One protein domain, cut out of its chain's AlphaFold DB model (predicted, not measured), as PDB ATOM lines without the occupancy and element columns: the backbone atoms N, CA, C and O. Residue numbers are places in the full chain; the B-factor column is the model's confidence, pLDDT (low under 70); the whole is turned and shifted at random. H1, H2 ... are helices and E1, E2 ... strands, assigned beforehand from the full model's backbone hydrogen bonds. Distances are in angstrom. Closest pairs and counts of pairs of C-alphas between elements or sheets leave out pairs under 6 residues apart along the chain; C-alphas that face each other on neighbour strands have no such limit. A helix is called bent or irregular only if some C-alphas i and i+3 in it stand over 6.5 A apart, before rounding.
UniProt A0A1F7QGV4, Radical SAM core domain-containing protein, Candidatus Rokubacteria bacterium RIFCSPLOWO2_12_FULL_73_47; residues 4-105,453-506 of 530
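This is residues 4 to 105 and 453 to 506 of the 530 residues of the protein "Radical SAM core domain-containing protein" of Candidatus Rokubacteria bacterium RIFCSPLOWO2_12_FULL_73_47 (UniProt A0A1F7QGV4). A small sheet of three strands, E1, E2 and E3, has the long helix H7 across one face and H1 over the opposite face. The hairpin of E4 and E5 sits beside residues 487 to 489 of H7, while H2 and H6 lie toward the two ends of the longest axis. The printed part has 156 residues with seven named helices and five named strands, in the order E1 E2 E3 H1 E4 E5 H2 H3 H4 H5 H6 H7; the class is mixed, helices and strands. Both sheets, E1 - E2 - E3 and E4 - E5, are antiparallel. The whole is compact, with a radius of gyration of the C-alphas of 15.8 A and spans of 50 by 36 by 30 A.

Start at E1, residues 8 to 13, then E2, residues 19 to 23, and E3, residues 29 to 32: they form a meander, each strand the antiparallel neighbour of the one before. Look for N 9 and O 22, 2.7 A apart, and N 21 and O 30, 2.8 A apart, both within hydrogen-bond range. H1, residues 34 to 46, is on the sheet at a height of 10.7 A, slantwise to the strands; its closest C-alphas to E2 are those of Ala 37 and Tyr 19, 6.9 A. E4, residues 50 to 52, and E5, residues 55 to 60, form a hairpin, with N 55 and O 52 2.9 A apart. H2, residues 74 to 82, only grazes the three-strand sheet, with residues 76 to 80. H3, residues 91 to 105, only just touches H4, residues 453 to 456, and H5, residues 461 to 464, with 3 pairs of C-alphas within 8 A each; the closest are Arg 95 and Leu 456, 6.0 A, and Ala 102 and Leu 462, 6.7 A. H6, residues 469 to 476, touches no helix. H7, residues 487 to 505, is on the opposite face from H1 at a height of 8.0 A, across the strands; its closest C-alphas to E1 are Pro 492 and Ser 11, 4.0 A. In H1, H2, H3 and H6 every O i to N i+4 pair is within hydrogen-bond range, in H7 13 of 15; H4 and H5 are too short for such a pair.

Find C-alpha 8 at (-38.402, -27.582, -50.798), where E1 begins its 15.3 A. H1 measures 18.4 A and H3 20.6 A. H7 runs 26.2 A to C-alpha 505 at (-47.023, -29.410, -26.639); it is irregular, but only just: C-alphas 489 and 492 are 6.6 A apart.

The C-alphas farthest apart, Glu 74 and Gly 477, are 50.3 A apart. Residues 106 to 452 are not printed, and C-alphas 105 and 453 are 16.8 A apart across that cut. Of the links printed whole, E5 to H2 is long. Mean pLDDT of the printed part is 87.9; residues 46 to 61 and 506 are under 70.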
ATOM      1  N   LEU A   4     -42.077 -29.193 -58.274       92.75
ATOM      2  CA  LEU A   4     -41.619 -29.012 -56.902       92.75
ATOM      3  C   LEU A   4     -40.611 -27.866 -56.876       92.75
ATOM      4  O   LEU A   4     -39.653 -27.901 -57.651       92.75
ATOM      5  N   SER A   5     -40.818 -26.870 -56.014       93.62
ATOM      6  CA  SER A   5     -39.851 -25.788 -55.825       93.62
ATOM      7  C   SER A   5     -38.475 -26.374 -55.519       93.62
ATOM      8  O   SER A   5     -38.354 -27.278 -54.685       93.62
ATOM      9  N   SER A   6     -37.433 -25.825 -56.149       91.56
ATOM     10  CA  SER A   6     -36.036 -26.222 -55.904       91.56
ATOM     11  C   SER A   6     -35.558 -25.932 -54.479       91.56
ATOM     12  O   SER A   6     -34.440 -26.279 -54.123       91.56
ATOM     13  N   TYR A   7     -36.376 -25.295 -53.650       92.75
ATOM     14  CA  TYR A   7     -36.021 -24.976 -52.272       92.75
ATOM     15  C   TYR A   7     -36.908 -25.696 -51.264       92.75
ATOM     16  O   TYR A   7     -36.891 -25.368 -50.086       92.75
ATOM     17  N   SER A   8     -37.647 -26.716 -51.702       91.62
ATOM     18  CA  SER A   8     -38.402 -27.582 -50.798       91.62
ATOM     19  C   SER A   8     -37.457 -28.516 -50.036       91.62
ATOM     20  O   SER A   8     -36.603 -29.177 -50.625       91.62
ATOM     21  N   ILE A   9     -37.624 -28.582 -48.720       91.62
ATOM     22  CA  ILE A   9     -36.852 -29.400 -47.787       91.62
ATOM     23  C   ILE A   9     -37.818 -30.368 -47.116       91.62
ATOM     24  O   ILE A   9     -38.721 -29.956 -46.387       91.62
ATOM     25  N   LEU A  10     -37.608 -31.661 -47.340       92.12
ATOM     26  CA  LEU A  10     -38.355 -32.720 -46.674       92.12
ATOM     27  C   LEU A  10     -37.586 -33.181 -45.431       92.12
ATOM     28  O   LEU A  10     -36.386 -33.444 -45.509       92.12
ATOM     29  N   SER A  11     -38.264 -33.273 -44.289       92.44
ATOM     30  CA  SER A  11     -37.672 -33.795 -43.055       92.44
ATOM     31  C   SER A  11     -37.465 -35.313 -43.104       92.44
ATOM     32  O   SER A  11     -37.849 -35.989 -44.059       92.44
ATOM     33  N   GLU A  12     -36.928 -35.887 -42.027       89.62
ATOM     34  CA  GLU A  12     -37.125 -37.315 -41.748       89.62
ATOM     35  C   GLU A  12     -38.603 -37.616 -41.435       89.62
ATOM     36  O   GLU A  12     -39.396 -36.707 -41.162       89.62
ATOM     37  N   ARG A  13     -38.993 -38.898 -41.470       91.75
ATOM     38  CA  ARG A  13     -40.367 -39.305 -41.144       91.75
ATOM     39  C   ARG A  13     -40.667 -39.005 -39.675       91.75
ATOM     40  O   ARG A  13     -39.910 -39.400 -38.793       91.75
ATOM     41  N   LEU A  14     -41.798 -38.360 -39.412       91.06
ATOM     42  CA  LEU A  14     -42.235 -38.029 -38.059       91.06
ATOM     43  C   LEU A  14     -42.611 -39.307 -37.276       91.06
ATOM     44  O   LEU A  14     -43.148 -40.247 -37.873       91.06
ATOM     45  N   PRO A  15     -42.445 -39.340 -35.936       84.88
ATOM     46  CA  PRO A  15     -42.829 -40.498 -35.118       84.88
ATOM     47  C   PRO A  15     -44.304 -40.915 -35.265       84.88
ATOM     48  O   PRO A  15     -44.618 -42.101 -35.227       84.88
ATOM     49  N   GLY A  16     -45.205 -39.949 -35.481       83.19
ATOM     50  CA  GLY A  16     -46.642 -40.173 -35.708       83.19
ATOM     51  C   GLY A  16     -47.038 -40.471 -37.162       83.19
ATOM     52  O   GLY A  16     -48.227 -40.557 -37.456       83.19
ATOM     53  N   GLY A  17     -46.067 -40.614 -38.069       89.94
ATOM     54  CA  GLY A  17     -46.290 -40.745 -39.509       89.94
ATOM     55  C   GLY A  17     -46.367 -39.406 -40.244       89.94
ATOM     56  O   GLY A  17     -46.645 -38.358 -39.654       89.94
ATOM     57  N   GLY A  18     -46.093 -39.445 -41.551       93.88
ATOM     58  CA  GLY A  18     -45.929 -38.245 -42.363       93.88
ATOM     59  C   GLY A  18     -44.568 -37.568 -42.188       93.88
ATOM     60  O   GLY A  18     -43.656 -38.101 -41.557       93.88
ATOM     61  N   TYR A  19     -44.436 -36.383 -42.781       94.88
ATOM     62  CA  TYR A  19     -43.182 -35.636 -42.904       94.88
ATOM     63  C   TYR A  19     -43.434 -34.140 -42.751       94.88
ATOM     64  O   TYR A  19     -44.481 -33.655 -43.170       94.88
ATOM     65  N   ALA A  20     -42.469 -33.397 -42.221       94.69
ATOM     66  CA  ALA A  20     -42.467 -31.950 -42.353       94.69
ATOM     67  C   ALA A  20     -41.894 -31.547 -43.722       94.69
ATOM     68  O   ALA A  20     -40.934 -32.146 -44.212       94.69
ATOM     69  N   LEU A  21     -42.487 -30.525 -44.329       94.62
ATOM     70  CA  LEU A  21     -42.072 -29.938 -45.594       94.62
ATOM     71  C   LEU A  21     -41.848 -28.440 -45.378       94.62
ATOM     72  O   LEU A  21     -42.797 -27.710 -45.105       94.62
ATOM     73  N   LEU A  22     -40.597 -27.993 -45.473       95.12
ATOM     74  CA  LEU A  22     -40.202 -26.589 -45.352       95.12
ATOM     75  C   LEU A  22     -39.858 -26.031 -46.734       95.12
ATOM     76  O   LEU A  22     -39.045 -26.611 -47.447       95.12
ATOM     77  N   ASN A  23     -40.397 -24.872 -47.088       95.00
ATOM     78  CA  ASN A  23     -39.963 -24.136 -48.263       95.00
ATOM     79  C   ASN A  23     -38.862 -23.136 -47.883       95.00
ATOM     80  O   ASN A  23     -39.093 -22.184 -47.142       95.00
ATOM     81  N   GLY A  24     -37.660 -23.327 -48.416       92.94
ATOM     82  CA  GLY A  24     -36.490 -22.488 -48.162       92.94
ATOM     83  C   GLY A  24     -36.532 -21.095 -48.801       92.94
ATOM     84  O   GLY A  24     -35.629 -20.309 -48.535       92.94
ATOM     85  N   CYS A  25     -37.543 -20.768 -49.615       92.25
ATOM     86  CA  CYS A  25     -37.743 -19.430 -50.191       92.25
ATOM     87  C   CYS A  25     -38.805 -18.617 -49.454       92.25
ATOM     88  O   CYS A  25     -38.643 -17.412 -49.287       92.25
ATOM     89  N   THR A  26     -39.901 -19.258 -49.049       94.00
ATOM     90  CA  THR A  26     -41.039 -18.596 -48.391       94.00
ATOM     91  C   THR A  26     -41.004 -18.748 -46.873       94.00
ATOM     92  O   THR A  26     -41.661 -17.990 -46.166       94.00
ATOM     93  N   GLY A  27     -40.253 -19.726 -46.363       94.38
ATOM     94  CA  GLY A  27     -40.273 -20.130 -44.962       94.38
ATOM     95  C   GLY A  27     -41.502 -20.960 -44.582       94.38
ATOM     96  O   GLY A  27     -41.635 -21.319 -43.417       94.38
ATOM     97  N   ALA A  28     -42.409 -21.277 -45.510       94.62
ATOM     98  CA  ALA A  28     -43.601 -22.064 -45.203       94.62
ATOM     99  C   ALA A  28     -43.233 -23.451 -44.659       94.62
ATOM    100  O   ALA A  28     -42.391 -24.133 -45.244       94.62
ATOM    101  N   VAL A  29     -43.870 -23.873 -43.563       94.06
ATOM    102  CA  VAL A  29     -43.682 -25.203 -42.971       94.06
ATOM    103  C   VAL A  29     -45.022 -25.908 -42.881       94.06
ATOM    104  O   VAL A  29     -45.928 -25.450 -42.192       94.06
ATOM    105  N   ASP A  30     -45.109 -27.067 -43.519       92.75
ATOM    106  CA  ASP A  30     -46.296 -27.910 -43.530       92.75
ATOM    107  C   ASP A  30     -45.982 -29.308 -43.022       92.75
ATOM    108  O   ASP A  30     -44.838 -29.757 -43.027       92.75
ATOM    109  N   THR A  31     -47.017 -30.038 -42.615       93.50
ATOM    110  CA  THR A  31     -46.908 -31.487 -42.460       93.50
ATOM    111  C   THR A  31     -47.701 -32.194 -43.538       93.50
ATOM    112  O   THR A  31     -48.886 -31.930 -43.726       93.50
ATOM    113  N   ILE A  32     -47.055 -33.144 -44.199       94.94
ATOM    114  CA  ILE A  32     -47.624 -33.924 -45.288       94.94
ATOM    115  C   ILE A  32     -47.755 -35.398 -44.903       94.94
ATOM    116  O   ILE A  32     -47.017 -35.913 -44.062       94.94
ATOM    117  N   SER A  33     -48.710 -36.091 -45.524       95.62
ATOM    118  CA  SER A  33     -48.913 -37.529 -45.327       95.62
ATOM    119  C   SER A  33     -47.794 -38.357 -45.970       95.62
ATOM    120  O   SER A  33     -47.123 -37.900 -46.896       95.62
ATOM    121  N   ASP A  34     -47.645 -39.612 -45.535       94.88
ATOM    122  CA  ASP A  34     -46.704 -40.561 -46.152       94.88
ATOM    123  C   ASP A  34     -46.977 -40.742 -47.660       94.88
ATOM    124  O   ASP A  34     -46.050 -40.842 -48.460       94.88
ATOM    125  N   ALA A  35     -48.253 -40.731 -48.067       94.88
ATOM    126  CA  ALA A  35     -48.647 -40.869 -49.468       94.88
ATOM    127  C   ALA A  35     -48.194 -39.676 -50.325       94.88
ATOM    128  O   ALA A  35     -47.672 -39.872 -51.422       94.88
ATOM    129  N   LEU A  36     -48.361 -38.446 -49.824       95.12
ATOM    130  CA  LEU A  36     -47.886 -37.253 -50.522       95.12
ATOM    131  C   LEU A  36     -46.354 -37.214 -50.553       95.12
ATOM    132  O   LEU A  36     -45.776 -36.963 -51.608       95.12
ATOM    133  N   ALA A  37     -45.693 -37.534 -49.439       93.44
ATOM    134  CA  ALA A  37     -44.236 -37.612 -49.384       93.44
ATOM    135  C   ALA A  37     -43.671 -38.610 -50.407       93.44
ATOM    136  O   ALA A  37     -42.710 -38.283 -51.098       93.44
ATOM    137  N   ALA A  38     -44.308 -39.773 -50.583       92.06
ATOM    138  CA  ALA A  38     -43.909 -40.754 -51.591       92.06
ATOM    139  C   ALA A  38     -44.012 -40.206 -53.029       92.06
ATOM    140  O   ALA A  38     -43.118 -40.448 -53.836       92.06
ATOM    141  N   ILE A  39     -45.057 -39.427 -53.345       92.50
ATOM    142  CA  ILE A  39     -45.198 -38.761 -54.655       92.50
ATOM    143  C   ILE A  39     -44.047 -37.770 -54.883       92.50
ATOM    144  O   ILE A  39     -43.460 -37.741 -55.967       92.50
ATOM    145  N   LEU A  40     -43.708 -36.968 -53.867       90.50
ATOM    146  CA  LEU A  40     -42.622 -35.992 -53.963       90.50
ATOM    147  C   LEU A  40     -41.254 -36.680 -54.091       90.50
ATOM    148  O   LEU A  40     -40.466 -36.319 -54.958       90.50
ATOM    149  N   GLN A  41     -40.985 -37.712 -53.291       87.62
ATOM    150  CA  GLN A  41     -39.746 -38.499 -53.357       87.62
ATOM    151  C   GLN A  41     -39.571 -39.207 -54.704       87.62
ATOM    152  O   GLN A  41     -38.469 -39.246 -55.252       87.62
ATOM    153  N   GLU A  42     -40.654 -39.723 -55.279       86.88
ATOM    154  CA  GLU A  42     -40.626 -40.321 -56.611       86.88
ATOM    155  C   GLU A  42     -40.256 -39.285 -57.683       86.88
ATOM    156  O   GLU A  42     -39.402 -39.561 -58.529       86.88
ATOM    157  N   ALA A  43     -40.818 -38.073 -57.611       84.75
ATOM    158  CA  ALA A  43     -40.435 -36.975 -58.495       84.75
ATOM    159  C   ALA A  43     -38.937 -36.648 -58.367       84.75
ATOM    160  O   ALA A  43     -38.250 -36.507 -59.378       84.75
ATOM    161  N   LEU A  44     -38.409 -36.615 -57.141       80.56
ATOM    162  CA  LEU A  44     -36.988 -36.379 -56.872       80.56
ATOM    163  C   LEU A  44     -36.085 -37.467 -57.472       80.56
ATOM    164  O   LEU A  44     -35.079 -37.153 -58.106       80.56
ATOM    165  N   SER A  45     -36.463 -38.741 -57.340       76.31
ATOM    166  CA  SER A  45     -35.665 -39.864 -57.859       76.31
ATOM    167  C   SER A  45     -35.603 -39.943 -59.389       76.31
ATOM    168  O   SER A  45     -34.621 -40.431 -59.936       76.31
ATOM    169  N   ARG A  46     -36.642 -39.471 -60.092       68.56
ATOM    170  CA  ARG A  46     -36.767 -39.598 -61.554       68.56
ATOM    171  C   ARG A  46     -35.988 -38.542 -62.333       68.56
ATOM    172  O   ARG A  46     -35.854 -38.677 -63.545       68.56
ATOM    173  N   ASN A  47     -35.538 -37.483 -61.665       59.69
ATOM    174  CA  ASN A  47     -34.930 -36.324 -62.312       59.69
ATOM    175  C   ASN A  47     -33.400 -36.253 -62.122       59.69
ATOM    176  O   ASN A  47     -32.823 -35.207 -62.368       59.69
ATOM    177  N   ASP A  48     -32.717 -37.330 -61.708       57.75
ATOM    178  CA  ASP A  48     -31.254 -37.331 -61.494       57.75
ATOM    179  C   ASP A  48     -30.778 -36.120 -60.663       57.75
ATOM    180  O   ASP A  48     -29.856 -35.383 -61.034       57.75
ATOM    181  N   CYS A  49     -31.446 -35.872 -59.530       59.69
ATOM    182  CA  CYS A  49     -31.054 -34.808 -58.609       59.69
ATOM    183  C   CYS A  49     -29.589 -35.021 -58.204       59.69
ATOM    184  O   CYS A  49     -29.250 -36.056 -57.632       59.69
ATOM    185  N   ASN A  50     -28.715 -34.064 -58.541       50.91
ATOM    186  CA  ASN A  50     -27.277 -34.263 -58.419       50.91
ATOM    187  C   ASN A  50     -26.895 -34.188 -56.931       50.91
ATOM    188  O   ASN A  50     -27.037 -33.114 -56.328       50.91
ATOM    189  N   PRO A  51     -26.444 -35.295 -56.324       53.59
ATOM    190  CA  PRO A  51     -26.112 -35.308 -54.915       53.59
ATOM    191  C   PRO A  51     -24.931 -34.376 -54.635       53.59
ATOM    192  O   PRO A  51     -24.037 -34.218 -55.473       53.59
ATOM    193  N   HIS A  52     -24.882 -33.756 -53.458       51.94
ATOM    194  CA  HIS A  52     -23.691 -33.015 -53.052       51.94
ATOM    195  C   HIS A  52     -22.459 -33.937 -53.112       51.94
ATOM    196  O   HIS A  52     -22.524 -35.056 -52.602       51.94
ATOM    197  N   PRO A  53     -21.318 -33.485 -53.674       40.19
ATOM    198  CA  PRO A  53     -20.161 -34.350 -53.932       40.19
ATOM    199  C   PRO A  53     -19.587 -35.040 -52.685       40.19
ATOM    200  O   PRO A  53     -18.898 -36.047 -52.808       40.19
ATOM    201  N   HIS A  54     -19.879 -34.509 -51.496       42.91
ATOM    202  CA  HIS A  54     -19.471 -35.087 -50.212       42.91
ATOM    203  C   HIS A  54     -20.618 -35.727 -49.417       42.91
ATOM    204  O   HIS A  54     -20.340 -36.477 -48.492       42.91
ATOM    205  N   HIS A  55     -21.882 -35.468 -49.777       51.12
ATOM    206  CA  HIS A  55     -23.057 -35.933 -49.032       51.12
ATOM    207  C   HIS A  55     -24.206 -36.243 -49.997       51.12
ATOM    208  O   HIS A  55     -24.963 -35.347 -50.374       51.12
ATOM    209  N   PRO A  56     -24.363 -37.509 -50.415       42.38
ATOM    210  CA  PRO A  56     -25.354 -37.879 -51.416       42.38
ATOM    211  C   PRO A  56     -26.821 -37.583 -51.040       42.38
ATOM    212  O   PRO A  56     -27.702 -37.603 -51.894       42.38
ATOM    213  N   SER A  57     -27.096 -37.288 -49.768       43.94
ATOM    214  CA  SER A  57     -28.404 -36.857 -49.266       43.94
ATOM    215  C   SER A  57     -28.691 -35.361 -49.473       43.94
ATOM    216  O   SER A  57     -29.858 -34.966 -49.470       43.94
ATOM    217  N   ALA A  58     -27.673 -34.517 -49.696       52.31
ATOM    218  CA  ALA A  58     -27.880 -33.106 -50.017       52.31
ATOM    219  C   ALA A  58     -28.326 -32.948 -51.471       52.31
ATOM    220  O   ALA A  58     -27.539 -33.097 -52.410       52.31
ATOM    221  N   GLN A  59     -29.595 -32.599 -51.645       61.12
ATOM    222  CA  GLN A  59     -30.187 -32.361 -52.951       61.12
ATOM    223  C   GLN A  59     -29.799 -30.961 -53.444       61.12
ATOM    224  O   GLN A  59     -30.112 -29.951 -52.812       61.12
ATOM    225  N   ARG A  60     -29.094 -30.900 -54.578       67.19
ATOM    226  CA  ARG A  60     -28.915 -29.669 -55.355       67.19
ATOM    227  C   ARG A  60     -29.728 -29.797 -56.627       67.19
ATOM    228  O   ARG A  60     -29.479 -30.684 -57.447       67.19
ATOM    229  N   TYR A  61     -30.687 -28.904 -56.801       68.94
ATOM    230  CA  TYR A  61     -31.495 -28.886 -58.009       68.94
ATOM    231  C   TYR A  61     -30.858 -27.922 -58.984       68.94
ATOM    232  O   TYR A  61     -30.577 -26.788 -58.628       68.94
ATOM    233  N   LYS A  62     -30.626 -28.391 -60.207       71.50
ATOM    234  CA  LYS A  62     -30.116 -27.567 -61.312       71.50
ATOM    235  C   LYS A  62     -31.081 -27.540 -62.496       71.50
ATOM    236  O   LYS A  62     -30.698 -27.205 -63.609       71.50
ATOM    237  N   HIS A  63     -32.301 -28.020 -62.279       78.19
ATOM    238  CA  HIS A  63     -33.314 -28.225 -63.303       78.19
ATOM    239  C   HIS A  63     -34.698 -28.376 -62.657       78.19
ATOM    240  O   HIS A  63     -34.831 -28.517 -61.438       78.19
ATOM    241  N   ASP A  64     -35.725 -28.376 -63.503       85.81
ATOM    242  CA  ASP A  64     -37.115 -28.498 -63.089       85.81
ATOM    243  C   ASP A  64     -37.505 -29.948 -62.744       85.81
ATOM    244  O   ASP A  64     -37.491 -30.827 -63.599       85.81
ATOM    245  N   VAL A  65     -37.917 -30.182 -61.496       86.44
ATOM    246  CA  VAL A  65     -38.491 -31.437 -60.981       86.44
ATOM    247  C   VAL A  65     -40.020 -31.419 -61.090       86.44
ATOM    248  O   VAL A  65     -40.708 -30.801 -60.272       86.44
ATOM    249  N   TRP A  66     -40.572 -32.089 -62.100       90.19
ATOM    250  CA  TRP A  66     -42.020 -32.146 -62.345       90.19
ATOM    251  C   TRP A  66     -42.733 -33.149 -61.433       90.19
ATOM    252  O   TRP A  66     -42.247 -34.259 -61.218       90.19
ATOM    253  N   VAL A  67     -43.913 -32.772 -60.934       89.50
ATOM    254  CA  VAL A  67     -44.714 -33.594 -60.012       89.50
ATOM    255  C   VAL A  67     -45.945 -34.146 -60.730       89.50
ATOM    256  O   VAL A  67     -46.581 -33.443 -61.515       89.50
ATOM    257  N   GLN A  68     -46.298 -35.400 -60.444       88.56
ATOM    258  CA  GLN A  68     -47.527 -36.049 -60.922       88.56
ATOM    259  C   GLN A  68     -48.749 -35.515 -60.165       88.56
ATOM    260  O   GLN A  68     -49.264 -36.147 -59.240       88.56
ATOM    261  N   THR A  69     -49.184 -34.307 -60.520       89.69
ATOM    262  CA  THR A  69     -50.250 -33.570 -59.825       89.69
ATOM    263  C   THR A  69     -51.598 -34.282 -59.845       89.69
ATOM    264  O   THR A  69     -52.392 -34.097 -58.936       89.69
ATOM    265  N   GLU A  70     -51.843 -35.139 -60.835       92.50
ATOM    266  CA  GLU A  70     -53.051 -35.959 -60.953       92.50
ATOM    267  C   GLU A  70     -53.239 -36.956 -59.796       92.50
ATOM    268  O   GLU A  70     -54.333 -37.477 -59.596       92.50
ATOM    269  N   ARG A  71     -52.178 -37.217 -59.018       93.12
ATOM    270  CA  ARG A  71     -52.198 -38.075 -57.823       93.12
ATOM    271  C   ARG A  71     -52.432 -37.295 -56.525       93.12
ATOM    272  O   ARG A  71     -52.455 -37.904 -55.458       93.12
ATOM    273  N   ILE A  72     -52.561 -35.971 -56.597       93.81
ATOM    274  CA  ILE A  72     -52.685 -35.077 -55.443       93.81
ATOM    275  C   ILE A  72     -54.105 -34.484 -55.445       93.81
ATOM    276  O   ILE A  72     -54.529 -33.959 -56.473       93.81
ATOM    277  N   PRO A  73     -54.858 -34.549 -54.328       94.94
ATOM    278  CA  PRO A  73     -56.166 -33.901 -54.237       94.94
ATOM    279  C   PRO A  73     -56.079 -32.397 -54.528       94.94
ATOM    280  O   PRO A  73     -55.152 -31.741 -54.061       94.94
ATOM    281  N   GLU A  74     -57.066 -31.840 -55.231       94.44
ATOM    282  CA  GLU A  74     -57.068 -30.434 -55.681       94.44
ATOM    283  C   GLU A  74     -56.854 -29.437 -54.532       94.44
ATOM    284  O   GLU A  74     -55.960 -28.602 -54.605       94.44
ATOM    285  N   ALA A  75     -57.553 -29.607 -53.406       94.00
ATOM    286  CA  ALA A  75     -57.374 -28.745 -52.232       94.00
ATOM    287  C   ALA A  75     -55.943 -28.782 -51.654       94.00
ATOM    288  O   ALA A  75     -55.448 -27.784 -51.138       94.00
ATOM    289  N   VAL A  76     -55.264 -29.932 -51.738       95.12
ATOM    290  CA  VAL A  76     -53.865 -30.067 -51.303       95.12
ATOM    291  C   VAL A  76     -52.934 -29.415 -52.322       95.12
ATOM    292  O   VAL A  76     -51.944 -28.801 -51.942       95.12
ATOM    293  N   LEU A  77     -53.253 -29.525 -53.612       94.94
ATOM    294  CA  LEU A  77     -52.490 -28.903 -54.686       94.94
ATOM    295  C   LEU A  77     -52.487 -27.373 -54.569       94.94
ATOM    296  O   LEU A  77     -51.418 -26.767 -54.658       94.94
ATOM    297  N   ASP A  78     -53.658 -26.781 -54.337       95.00
ATOM    298  CA  ASP A  78     -53.820 -25.338 -54.146       95.00
ATOM    299  C   ASP A  78     -53.049 -24.856 -52.915       95.00
ATOM    300  O   ASP A  78     -52.274 -23.908 -53.003       95.00
ATOM    301  N   HIS A  79     -53.147 -25.584 -51.797       95.25
ATOM    302  CA  HIS A  79     -52.380 -25.268 -50.590       95.25
ATOM    303  C   HIS A  79     -50.865 -25.306 -50.832       95.25
ATOM    304  O   HIS A  79     -50.146 -24.382 -50.458       95.25
ATOM    305  N   LEU A  80     -50.358 -26.347 -51.499       95.88
ATOM    306  CA  LEU A  80     -48.930 -26.452 -51.816       95.88
ATOM    307  C   LEU A  80     -48.450 -25.339 -52.762       95.88
ATOM    308  O   LEU A  80     -47.279 -24.964 -52.698       95.88
ATOM    309  N   LEU A  81     -49.319 -24.825 -53.638       95.75
ATOM    310  CA  LEU A  81     -49.023 -23.668 -54.484       95.75
ATOM    311  C   LEU A  81     -48.966 -22.373 -53.671       95.75
ATOM    312  O   LEU A  81     -48.017 -21.609 -53.831       95.75
ATOM    313  N   ASP A  82     -49.938 -22.154 -52.788       94.69
ATOM    314  CA  ASP A  82     -50.021 -20.953 -51.951       94.69
ATOM    315  C   ASP A  82     -48.841 -20.848 -50.975       94.69
ATOM    316  O   ASP A  82     -48.298 -19.765 -50.762       94.69
ATOM    317  N   GLN A  83     -48.389 -21.981 -50.429       94.00
ATOM    318  CA  GLN A  83     -47.207 -22.052 -49.561       94.00
ATOM    319  C   GLN A  83     -45.874 -21.989 -50.335       94.00
ATOM    320  O   GLN A  83     -44.806 -21.794 -49.748       94.00
ATOM    321  N   GLY A  84     -45.917 -22.140 -51.664       94.44
ATOM    322  CA  GLY A  84     -44.752 -22.093 -52.549       94.44
ATOM    323  C   GLY A  84     -43.985 -23.412 -52.693       94.44
ATOM    324  O   GLY A  84     -42.969 -23.445 -53.388       94.44
ATOM    325  N   HIS A  85     -44.449 -24.511 -52.086       94.75
ATOM    326  CA  HIS A  85     -43.861 -25.850 -52.265       94.75
ATOM    327  C   HIS A  85     -43.970 -26.333 -53.709       94.75
ATOM    328  O   HIS A  85     -43.045 -26.948 -54.234       94.75
ATOM    329  N   LEU A  86     -45.082 -26.029 -54.376       95.69
ATOM    330  CA  LEU A  86     -45.243 -26.231 -55.812       95.69
ATOM    331  C   LEU A  86     -45.240 -24.891 -56.531       95.69
ATOM    332  O   LEU A  86     -45.719 -23.884 -56.019       95.69
ATOM    333  N   THR A  87     -44.721 -24.878 -57.753       94.88
ATOM    334  CA  THR A  87     -44.598 -23.642 -58.520       94.88
ATOM    335  C   THR A  87     -44.765 -23.850 -60.022       94.88
ATOM    336  O   THR A  87     -44.642 -24.956 -60.556       94.88
ATOM    337  N   ARG A  88     -45.089 -22.745 -60.702       94.56
ATOM    338  CA  ARG A  88     -45.123 -22.617 -62.165       94.56
ATOM    339  C   ARG A  88     -43.858 -21.959 -62.718       94.56
ATOM    340  O   ARG A  88     -43.672 -21.968 -63.933       94.56
ATOM    341  N   VAL A  89     -43.024 -21.364 -61.862       92.69
ATOM    342  CA  VAL A  89     -41.768 -20.742 -62.292       92.69
ATOM    343  C   VAL A  89     -40.668 -21.792 -62.419       92.69
ATOM    344  O   VAL A  89     -40.620 -22.750 -61.649       92.69
ATOM    345  N   GLY A  90     -39.803 -21.626 -63.419       92.81
ATOM    346  CA  GLY A  90     -38.662 -22.517 -63.624       92.81
ATOM    347  C   GLY A  90     -37.544 -22.274 -62.608       92.81
ATOM    348  O   GLY A  90     -37.444 -21.190 -62.028       92.81
ATOM    349  N   HIS A  91     -36.674 -23.269 -62.450       91.25
ATOM    350  CA  HIS A  91     -35.539 -23.272 -61.529       91.25
ATOM    351  C   HIS A  91     -34.695 -21.988 -61.591       91.25
ATOM    352  O   HIS A  91     -34.443 -21.377 -60.559       91.25
ATOM    353  N   GLU A  92     -34.316 -21.526 -62.787       93.00
ATOM    354  CA  GLU A  92     -33.472 -20.326 -62.944       93.00
ATOM    355  C   GLU A  92     -34.127 -19.047 -62.396       93.00
ATOM    356  O   GLU A  92     -33.442 -18.150 -61.904       93.00
ATOM    357  N   VAL A  93     -35.460 -18.965 -62.442       94.69
ATOM    358  CA  VAL A  93     -36.206 -17.829 -61.887       94.69
ATOM    359  C   VAL A  93     -36.216 -17.897 -60.362       94.69
ATOM    360  O   VAL A  93     -35.953 -16.885 -59.712       94.69
ATOM    361  N   GLU A  94     -36.461 -19.077 -59.783       94.38
ATOM    362  CA  GLU A  94     -36.355 -19.273 -58.330       94.38
ATOM    363  C   GLU A  94     -34.929 -18.986 -57.839       94.38
ATOM    364  O   GLU A  94     -34.742 -18.305 -56.835       94.38
ATOM    365  N   ARG A  95     -33.917 -19.424 -58.592       94.88
ATOM    366  CA  ARG A  95     -32.499 -19.195 -58.306       94.88
ATOM    367  C   ARG A  95     -32.133 -17.716 -58.286       94.88
ATOM    368  O   ARG A  95     -31.466 -17.256 -57.358       94.88
ATOM    369  N   ALA A  96     -32.598 -16.951 -59.272       95.88
ATOM    370  CA  ALA A  96     -32.433 -15.500 -59.287       95.88
ATOM    371  C   ALA A  96     -33.167 -14.825 -58.114       95.88
ATOM    372  O   ALA A  96     -32.643 -13.888 -57.509       95.88
ATOM    373  N   HIS A  97     -34.357 -15.321 -57.759       95.31
ATOM    374  CA  HIS A  97     -35.103 -14.833 -56.604       95.31
ATOM    375  C   HIS A  97     -34.349 -15.084 -55.291       95.31
ATOM    376  O   HIS A  97     -34.186 -14.156 -54.503       95.31
ATOM    377  N   VAL A  98     -33.802 -16.285 -55.085       95.56
ATOM    378  CA  VAL A  98     -32.989 -16.617 -53.905       95.56
ATOM    379  C   VAL A  98     -31.746 -15.746 -53.805       95.56
ATOM    380  O   VAL A  98     -31.446 -15.261 -52.716       95.56
ATOM    381  N   ALA A  99     -31.053 -15.486 -54.918       97.25
ATOM    382  CA  ALA A  99     -29.919 -14.562 -54.924       97.25
ATOM    383  C   ALA A  99     -30.336 -13.167 -54.432       97.25
ATOM    384  O   ALA A  99     -29.696 -12.603 -53.545       97.25
ATOM    385  N   ARG A 100     -31.462 -12.649 -54.935       97.12
ATOM    386  CA  ARG A 100     -31.976 -11.335 -54.538       97.12
ATOM    387  C   ARG A 100     -32.421 -11.288 -53.076       97.12
ATOM    388  O   ARG A 100     -32.116 -10.329 -52.373       97.12
ATOM    389  N   VAL A 101     -33.132 -12.309 -52.606       96.44
ATOM    390  CA  VAL A 101     -33.573 -12.404 -51.207       96.44
ATOM    391  C   VAL A 101     -32.367 -12.532 -50.273       96.44
ATOM    392  O   VAL A 101     -32.338 -11.888 -49.227       96.44
ATOM    393  N   ALA A 102     -31.336 -13.290 -50.657       97.44
ATOM    394  CA  ALA A 102     -30.096 -13.395 -49.896       97.44
ATOM    395  C   ALA A 102     -29.386 -12.043 -49.723       97.44
ATOM    396  O   ALA A 102     -28.898 -11.766 -48.627       97.44
ATOM    397  N   GLU A 103     -29.327 -11.211 -50.769       96.25
ATOM    398  CA  GLU A 103     -28.776  -9.847 -50.690       96.25
ATOM    399  C   GLU A 103     -29.542  -8.999 -49.671       96.25
ATOM    400  O   GLU A 103     -28.939  -8.444 -48.755       96.25
ATOM    401  N   LEU A 104     -30.872  -8.967 -49.774       94.00
ATOM    402  CA  LEU A 104     -31.720  -8.171 -48.883       94.00
ATOM    403  C   LEU A 104     -31.622  -8.640 -47.426       94.00
ATOM    404  O   LEU A 104     -31.441  -7.833 -46.519       94.00
ATOM    405  N   LEU A 105     -31.679  -9.953 -47.184       94.81
ATOM    406  CA  LEU A 105     -31.522 -10.512 -45.838       94.81
ATOM    407  C   LEU A 105     -30.130 -10.236 -45.257       94.81
ATOM    408  O   LEU A 105     -29.986 -10.090 -44.044       94.81
ATOM    409  N   PRO A 453     -21.872 -19.305 -55.470       92.06
ATOM    410  CA  PRO A 453     -22.619 -19.906 -56.575       92.06
ATOM    411  C   PRO A 453     -23.174 -21.297 -56.262       92.06
ATOM    412  O   PRO A 453     -24.288 -21.615 -56.663       92.06
ATOM    413  N   GLU A 454     -22.433 -22.111 -55.507       91.38
ATOM    414  CA  GLU A 454     -22.856 -23.447 -55.088       91.38
ATOM    415  C   GLU A 454     -24.074 -23.439 -54.156       91.38
ATOM    416  O   GLU A 454     -24.829 -24.411 -54.133       91.38
ATOM    417  N   CYS A 455     -24.251 -22.374 -53.370       92.81
ATOM    418  CA  CYS A 455     -25.386 -22.235 -52.466       92.81
ATOM    419  C   CYS A 455     -26.644 -21.776 -53.195       92.81
ATOM    420  O   CYS A 455     -27.728 -22.104 -52.732       92.81
ATOM    421  N   LEU A 456     -26.532 -21.076 -54.326       92.31
ATOM    422  CA  LEU A 456     -27.706 -20.647 -55.086       92.31
ATOM    423  C   LEU A 456     -28.532 -21.830 -55.601       92.31
ATOM    424  O   LEU A 456     -29.738 -21.694 -55.712       92.31
ATOM    425  N   ASP A 457     -27.928 -23.001 -55.810       89.44
ATOM    426  CA  ASP A 457     -28.629 -24.219 -56.251       89.44
ATOM    427  C   ASP A 457     -29.040 -25.140 -55.074       89.44
ATOM    428  O   ASP A 457     -29.457 -26.284 -55.272       89.44
ATOM    429  N   CYS A 458     -28.853 -24.693 -53.827       90.62
ATOM    430  CA  CYS A 458     -29.058 -25.493 -52.619       90.62
ATOM    431  C   CYS A 458     -30.414 -25.188 -51.973       90.62
ATOM    432  O   CYS A 458     -30.693 -24.036 -51.645       90.62
ATOM    433  N   CYS A 459     -31.222 -26.208 -51.672       91.19
ATOM    434  CA  CYS A 459     -32.519 -25.991 -51.019       91.19
ATOM    435  C   CYS A 459     -32.406 -25.383 -49.612       91.19
ATOM    436  O   CYS A 459     -33.298 -24.667 -49.166       91.19
ATOM    437  N   TYR A 460     -31.266 -25.580 -48.943       92.94
ATOM    438  CA  TYR A 460     -30.969 -25.011 -47.630       92.94
ATOM    439  C   TYR A 460     -30.394 -23.593 -47.683       92.94
ATOM    440  O   TYR A 460     -30.028 -23.073 -46.633       92.94
ATOM    441  N   ALA A 461     -30.247 -22.964 -48.854       93.81
ATOM    442  CA  ALA A 461     -29.481 -21.725 -49.018       93.81
ATOM    443  C   ALA A 461     -29.838 -20.648 -47.984       93.81
ATOM    444  O   ALA A 461     -28.966 -20.205 -47.235       93.81
ATOM    445  N   LEU A 462     -31.125 -20.306 -47.883       96.25
ATOM    446  CA  LEU A 462     -31.626 -19.274 -46.973       96.25
ATOM    447  C   LEU A 462     -31.982 -19.801 -45.573       96.25
ATOM    448  O   LEU A 462     -32.411 -19.039 -44.716       96.25
ATOM    449  N   VAL A 463     -31.791 -21.095 -45.314       95.06
ATOM    450  CA  VAL A 463     -31.995 -21.716 -43.994       95.06
ATOM    451  C   VAL A 463     -30.653 -21.890 -43.276       95.06
ATOM    452  O   VAL A 463     -30.506 -21.582 -42.092       95.06
ATOM    453  N   CYS A 464     -29.635 -22.332 -44.014       94.56
ATOM    454  CA  CYS A 464     -28.258 -22.506 -43.570       94.56
ATOM    455  C   CYS A 464     -27.460 -21.200 -43.653       94.56
ATOM    456  O   CYS A 464     -26.699 -20.912 -42.736       94.56
ATOM    457  N   GLY A 465     -27.646 -20.372 -44.686       95.19
ATOM    458  CA  GLY A 465     -26.928 -19.101 -44.845       95.19
ATOM    459  C   GLY A 465     -25.515 -19.225 -45.438       95.19
ATOM    460  O   GLY A 465     -24.714 -18.303 -45.319       95.19
ATOM    461  N   GLY A 466     -25.182 -20.355 -46.071       93.38
ATOM    462  CA  GLY A 466     -23.929 -20.526 -46.826       93.38
ATOM    463  C   GLY A 466     -22.754 -21.152 -46.064       93.38
ATOM    464  O   GLY A 466     -21.650 -21.235 -46.603       93.38
ATOM    465  N   GLY A 467     -22.957 -21.619 -44.830       94.19
ATOM    466  CA  GLY A 467     -21.942 -22.365 -44.071       94.19
ATOM    467  C   GLY A 467     -20.807 -21.516 -43.475       94.19
ATOM    468  O   GLY A 467     -20.773 -20.293 -43.628       94.19
ATOM    469  N   CYS A 468     -19.863 -22.172 -42.791       95.88
ATOM    470  CA  CYS A 468     -18.798 -21.512 -42.026       95.88
ATOM    471  C   CYS A 468     -17.748 -20.840 -42.929       95.88
ATOM    472  O   CYS A 468     -16.987 -21.511 -43.626       95.88
ATOM    473  N   ALA A 469     -17.640 -19.511 -42.852       96.56
ATOM    474  CA  ALA A 469     -16.677 -18.741 -43.639       96.56
ATOM    475  C   ALA A 469     -15.216 -19.085 -43.296       96.56
ATOM    476  O   ALA A 469     -14.409 -19.302 -44.193       96.56
ATOM    477  N   GLN A 470     -14.872 -19.203 -42.007       95.94
ATOM    478  CA  GLN A 470     -13.489 -19.481 -41.599       95.94
ATOM    479  C   GLN A 470     -13.005 -20.854 -42.079       95.94
ATOM    480  O   GLN A 470     -11.854 -20.989 -42.492       95.94
ATOM    481  N   TYR A 471     -13.870 -21.868 -42.027       95.38
ATOM    482  CA  TYR A 471     -13.541 -23.208 -42.510       95.38
ATOM    483  C   TYR A 471     -13.514 -23.271 -44.039       95.38
ATOM    484  O   TYR A 471     -12.653 -23.954 -44.591       95.38
ATOM    485  N   ALA A 472     -14.357 -22.495 -44.730       95.75
ATOM    486  CA  ALA A 472     -14.241 -22.318 -46.176       95.75
ATOM    487  C   ALA A 472     -12.879 -21.722 -46.569       95.75
ATOM    488  O   ALA A 472     -12.223 -22.247 -47.464       95.75
ATOM    489  N   GLU A 473     -12.399 -20.698 -45.857       95.44
ATOM    490  CA  GLU A 473     -11.067 -20.138 -46.109       95.44
ATOM    491  C   GLU A 473      -9.950 -21.140 -45.823       95.44
ATOM    492  O   GLU A 473      -9.043 -21.270 -46.642       95.44
ATOM    493  N   TYR A 474     -10.018 -21.873 -44.710       94.56
ATOM    494  CA  TYR A 474      -9.018 -22.900 -44.416       94.56
ATOM    495  C   TYR A 474      -8.969 -23.997 -45.484       94.56
ATOM    496  O   TYR A 474      -7.890 -24.517 -45.736       94.56
ATOM    497  N   ASN A 475     -10.091 -24.305 -46.140       94.44
ATOM    498  CA  ASN A 475     -10.180 -25.383 -47.129       94.44
ATOM    499  C   ASN A 475      -9.975 -24.948 -48.580       94.44
ATOM    500  O   ASN A 475      -9.602 -25.762 -49.422       94.44
ATOM    501  N   HIS A 476     -10.262 -23.688 -48.895       94.31
ATOM    502  CA  HIS A 476     -10.332 -23.207 -50.275       94.31
ATOM    503  C   HIS A 476      -9.544 -21.917 -50.512       94.31
ATOM    504  O   HIS A 476      -9.525 -21.416 -51.635       94.31
ATOM    505  N   GLY A 477      -8.923 -21.346 -49.475       94.44
ATOM    506  CA  GLY A 477      -8.201 -20.075 -49.552       94.44
ATOM    507  C   GLY A 477      -9.098 -18.849 -49.756       94.44
ATOM    508  O   GLY A 477      -8.595 -17.750 -49.975       94.44
ATOM    509  N   THR A 478     -10.422 -19.013 -49.699       94.69
ATOM    510  CA  THR A 478     -11.404 -17.933 -49.840       94.69
ATOM    511  C   THR A 478     -12.615 -18.177 -48.947       94.69
ATOM    512  O   THR A 478     -13.007 -19.319 -48.717       94.69
ATOM    513  N   LEU A 479     -13.226 -17.093 -48.464       95.25
ATOM    514  CA  LEU A 479     -14.481 -17.165 -47.722       95.25
ATOM    515  C   LEU A 479     -15.667 -17.466 -48.655       95.25
ATOM    516  O   LEU A 479     -16.640 -18.063 -48.208       95.25
ATOM    517  N   ASP A 480     -15.587 -17.129 -49.946       94.81
ATOM    518  CA  ASP A 480     -16.692 -17.237 -50.919       94.81
ATOM    519  C   ASP A 480     -16.883 -18.664 -51.471       94.81
ATOM    520  O   ASP A 480     -17.166 -18.893 -52.648       94.81
ATOM    521  N   LYS A 481     -16.708 -19.653 -50.594       95.12
ATOM    522  CA  LYS A 481     -17.022 -21.062 -50.818       95.12
ATOM    523  C   LYS A 481     -17.884 -21.597 -49.677       95.12
ATOM    524  O   LYS A 481     -17.859 -21.040 -48.574       95.12
ATOM    525  N   PRO A 482     -18.682 -22.649 -49.917       92.94
ATOM    526  CA  PRO A 482     -19.447 -23.273 -48.851       92.94
ATOM    527  C   PRO A 482     -18.547 -24.142 -47.965       92.94
ATOM    528  O   PRO A 482     -17.672 -24.850 -48.453       92.94
ATOM    529  N   TYR A 483     -18.835 -24.155 -46.666       93.19
ATOM    530  CA  TYR A 483     -18.445 -25.234 -45.757       93.19
ATOM    531  C   TYR A 483     -19.692 -25.642 -44.970       93.19
ATOM    532  O   TYR A 483     -20.089 -24.951 -44.029       93.19
ATOM    533  N   CYS A 484     -20.358 -26.705 -45.422       88.88
ATOM    534  CA  CYS A 484     -21.710 -27.059 -44.975       88.88
ATOM    535  C   CYS A 484     -21.751 -27.713 -43.592       88.88
ATOM    536  O   CYS A 484     -22.800 -27.697 -42.963       88.88
ATOM    537  N   ASP A 485     -20.635 -28.271 -43.119       87.25
ATOM    538  CA  ASP A 485     -20.551 -28.925 -41.809       87.25
ATOM    539  C   ASP A 485     -21.633 -30.013 -41.597       87.25
ATOM    540  O   ASP A 485     -22.181 -30.153 -40.507       87.25
ATOM    541  N   GLN A 486     -21.942 -30.791 -42.645       85.88
ATOM    542  CA  GLN A 486     -22.997 -31.821 -42.673       85.88
ATOM    543  C   GLN A 486     -24.416 -31.311 -42.353       85.88
ATOM    544  O   GLN A 486     -25.284 -32.091 -41.962       85.88
ATOM    545  N   PHE A 487     -24.691 -30.015 -42.528       89.31
ATOM    546  CA  PHE A 487     -26.010 -29.421 -42.280       89.31
ATOM    547  C   PHE A 487     -27.160 -30.197 -42.945       89.31
ATOM    548  O   PHE A 487     -28.218 -30.368 -42.351       89.31
ATOM    549  N   GLU A 488     -26.938 -30.701 -44.155       85.44
ATOM    550  CA  GLU A 488     -27.884 -31.490 -44.942       85.44
ATOM    551  C   GLU A 488     -28.273 -32.841 -44.331       85.44
ATOM    552  O   GLU A 488     -29.345 -33.352 -44.641       85.44
ATOM    553  N   VAL A 489     -27.421 -33.411 -43.478       85.69
ATOM    554  CA  VAL A 489     -27.689 -34.659 -42.748       85.69
ATOM    555  C   VAL A 489     -28.474 -34.335 -41.479       85.69
ATOM    556  O   VAL A 489     -29.432 -35.016 -41.124       85.69
ATOM    557  N   VAL A 490     -28.101 -33.248 -40.805       88.94
ATOM    558  CA  VAL A 490     -28.620 -32.895 -39.479       88.94
ATOM    559  C   VAL A 490     -29.974 -32.206 -39.534       88.94
ATOM    560  O   VAL A 490     -30.859 -32.487 -38.724       88.94
ATOM    561  N   PHE A 491     -30.133 -31.258 -40.455       92.50
ATOM    562  CA  PHE A 491     -31.290 -30.376 -40.478       92.50
ATOM    563  C   PHE A 491     -32.615 -31.109 -40.744       92.50
ATOM    564  O   PHE A 491     -33.583 -30.789 -40.057       92.50
ATOM    565  N   PRO A 492     -32.707 -32.114 -41.641       90.88
ATOM    566  CA  PRO A 492     -33.941 -32.885 -41.812       90.88
ATOM    567  C   PRO A 492     -34.416 -33.573 -40.527       90.88
ATOM    568  O   PRO A 492     -35.617 -33.589 -40.251       90.88
ATOM    569  N   SER A 493     -33.485 -34.095 -39.722       89.19
ATOM    570  CA  SER A 493     -33.795 -34.696 -38.421       89.19
ATOM    571  C   SER A 493     -34.202 -33.632 -37.395       89.19
ATOM    572  O   SER A 493     -35.210 -33.768 -36.704       89.19
ATOM    573  N   ALA A 494     -33.484 -32.503 -37.355       91.69
ATOM    574  CA  ALA A 494     -33.834 -31.361 -36.510       91.69
ATOM    575  C   ALA A 494     -35.238 -30.810 -36.810       91.69
ATOM    576  O   ALA A 494     -36.010 -30.551 -35.886       91.69
ATOM    577  N   LEU A 495     -35.586 -30.672 -38.093       93.00
ATOM    578  CA  LEU A 495     -36.901 -30.227 -38.547       93.00
ATOM    579  C   LEU A 495     -37.995 -31.210 -38.112       93.00
ATOM    580  O   LEU A 495     -39.010 -30.782 -37.564       93.00
ATOM    581  N   ALA A 496     -37.775 -32.517 -38.296       91.50
ATOM    582  CA  ALA A 496     -38.713 -33.551 -37.862       91.50
ATOM    583  C   ALA A 496     -38.957 -33.503 -36.346       91.50
ATOM    584  O   ALA A 496     -40.106 -33.497 -35.904       91.50
ATOM    585  N   ASN A 497     -37.882 -33.422 -35.556       89.25
ATOM    586  CA  ASN A 497     -37.960 -33.383 -34.098       89.25
ATOM    587  C   ASN A 497     -38.668 -32.120 -33.597       89.25
ATOM    588  O   ASN A 497     -39.558 -32.222 -32.759       89.25
ATOM    589  N   THR A 498     -38.347 -30.955 -34.166       90.81
ATOM    590  CA  THR A 498     -38.976 -29.677 -33.787       90.81
ATOM    591  C   THR A 498     -40.479 -29.680 -34.081       90.81
ATOM    592  O   THR A 498     -41.292 -29.287 -33.246       90.81
ATOM    593  N   VAL A 499     -40.883 -30.175 -35.259       91.00
ATOM    594  CA  VAL A 499     -42.306 -30.287 -35.620       91.00
ATOM    595  C   VAL A 499     -43.025 -31.318 -34.749       91.00
ATOM    596  O   VAL A 499     -44.170 -31.095 -34.353       91.00
ATOM    597  N   ALA A 500     -42.377 -32.441 -34.428       88.69
ATOM    598  CA  ALA A 500     -42.939 -33.444 -33.532       88.69
ATOM    599  C   ALA A 500     -43.142 -32.896 -32.111       88.69
ATOM    600  O   ALA A 500     -44.189 -33.155 -31.517       88.69
ATOM    601  N   GLU A 501     -42.192 -32.117 -31.592       84.81
ATOM    602  CA  GLU A 501     -42.292 -31.498 -30.268       84.81
ATOM    603  C   GLU A 501     -43.407 -30.456 -30.213       84.81
ATOM    604  O   GLU A 501     -44.306 -30.565 -29.381       84.81
ATOM    605  N   SER A 502     -43.453 -29.539 -31.183       85.25
ATOM    606  CA  SER A 502     -44.518 -28.531 -31.252       85.25
ATOM    607  C   SER A 502     -45.921 -29.155 -31.303       85.25
ATOM    608  O   SER A 502     -46.879 -28.552 -30.818       85.25
ATOM    609  N   ARG A 503     -46.063 -30.358 -31.878       82.38
ATOM    610  CA  ARG A 503     -47.323 -31.119 -31.879       82.38
ATOM    611  C   ARG A 503     -47.642 -31.744 -30.527       82.38
ATOM    612  O   ARG A 503     -48.814 -31.796 -30.180       82.38
ATOM    613  N   ARG A 504     -46.636 -32.235 -29.794       78.56
ATOM    614  CA  ARG A 504     -46.816 -32.786 -28.441       78.56
ATOM    615  C   ARG A 504     -47.292 -31.708 -27.478       78.56
ATOM    616  O   ARG A 504     -48.285 -31.915 -26.793       78.56
ATOM    617  N   GLU A 505     -46.648 -30.546 -27.491       72.88
ATOM    618  CA  GLU A 505     -47.023 -29.410 -26.639       72.88
ATOM    619  C   GLU A 505     -48.409 -28.845 -26.990       72.88
ATOM    620  O   GLU A 505     -49.151 -28.415 -26.111       72.88
ATOM    621  N   GLY A 506     -48.790 -28.874 -28.273       61.06
ATOM    622  CA  GLY A 506     -50.138 -28.512 -28.721       61.06
ATOM    623  C   GLY A 506     -51.219 -29.562 -28.419       61.06
ATOM    624  O   GLY A 506     -52.392 -29.290 -28.666       61.06
TER     625      GLY A 506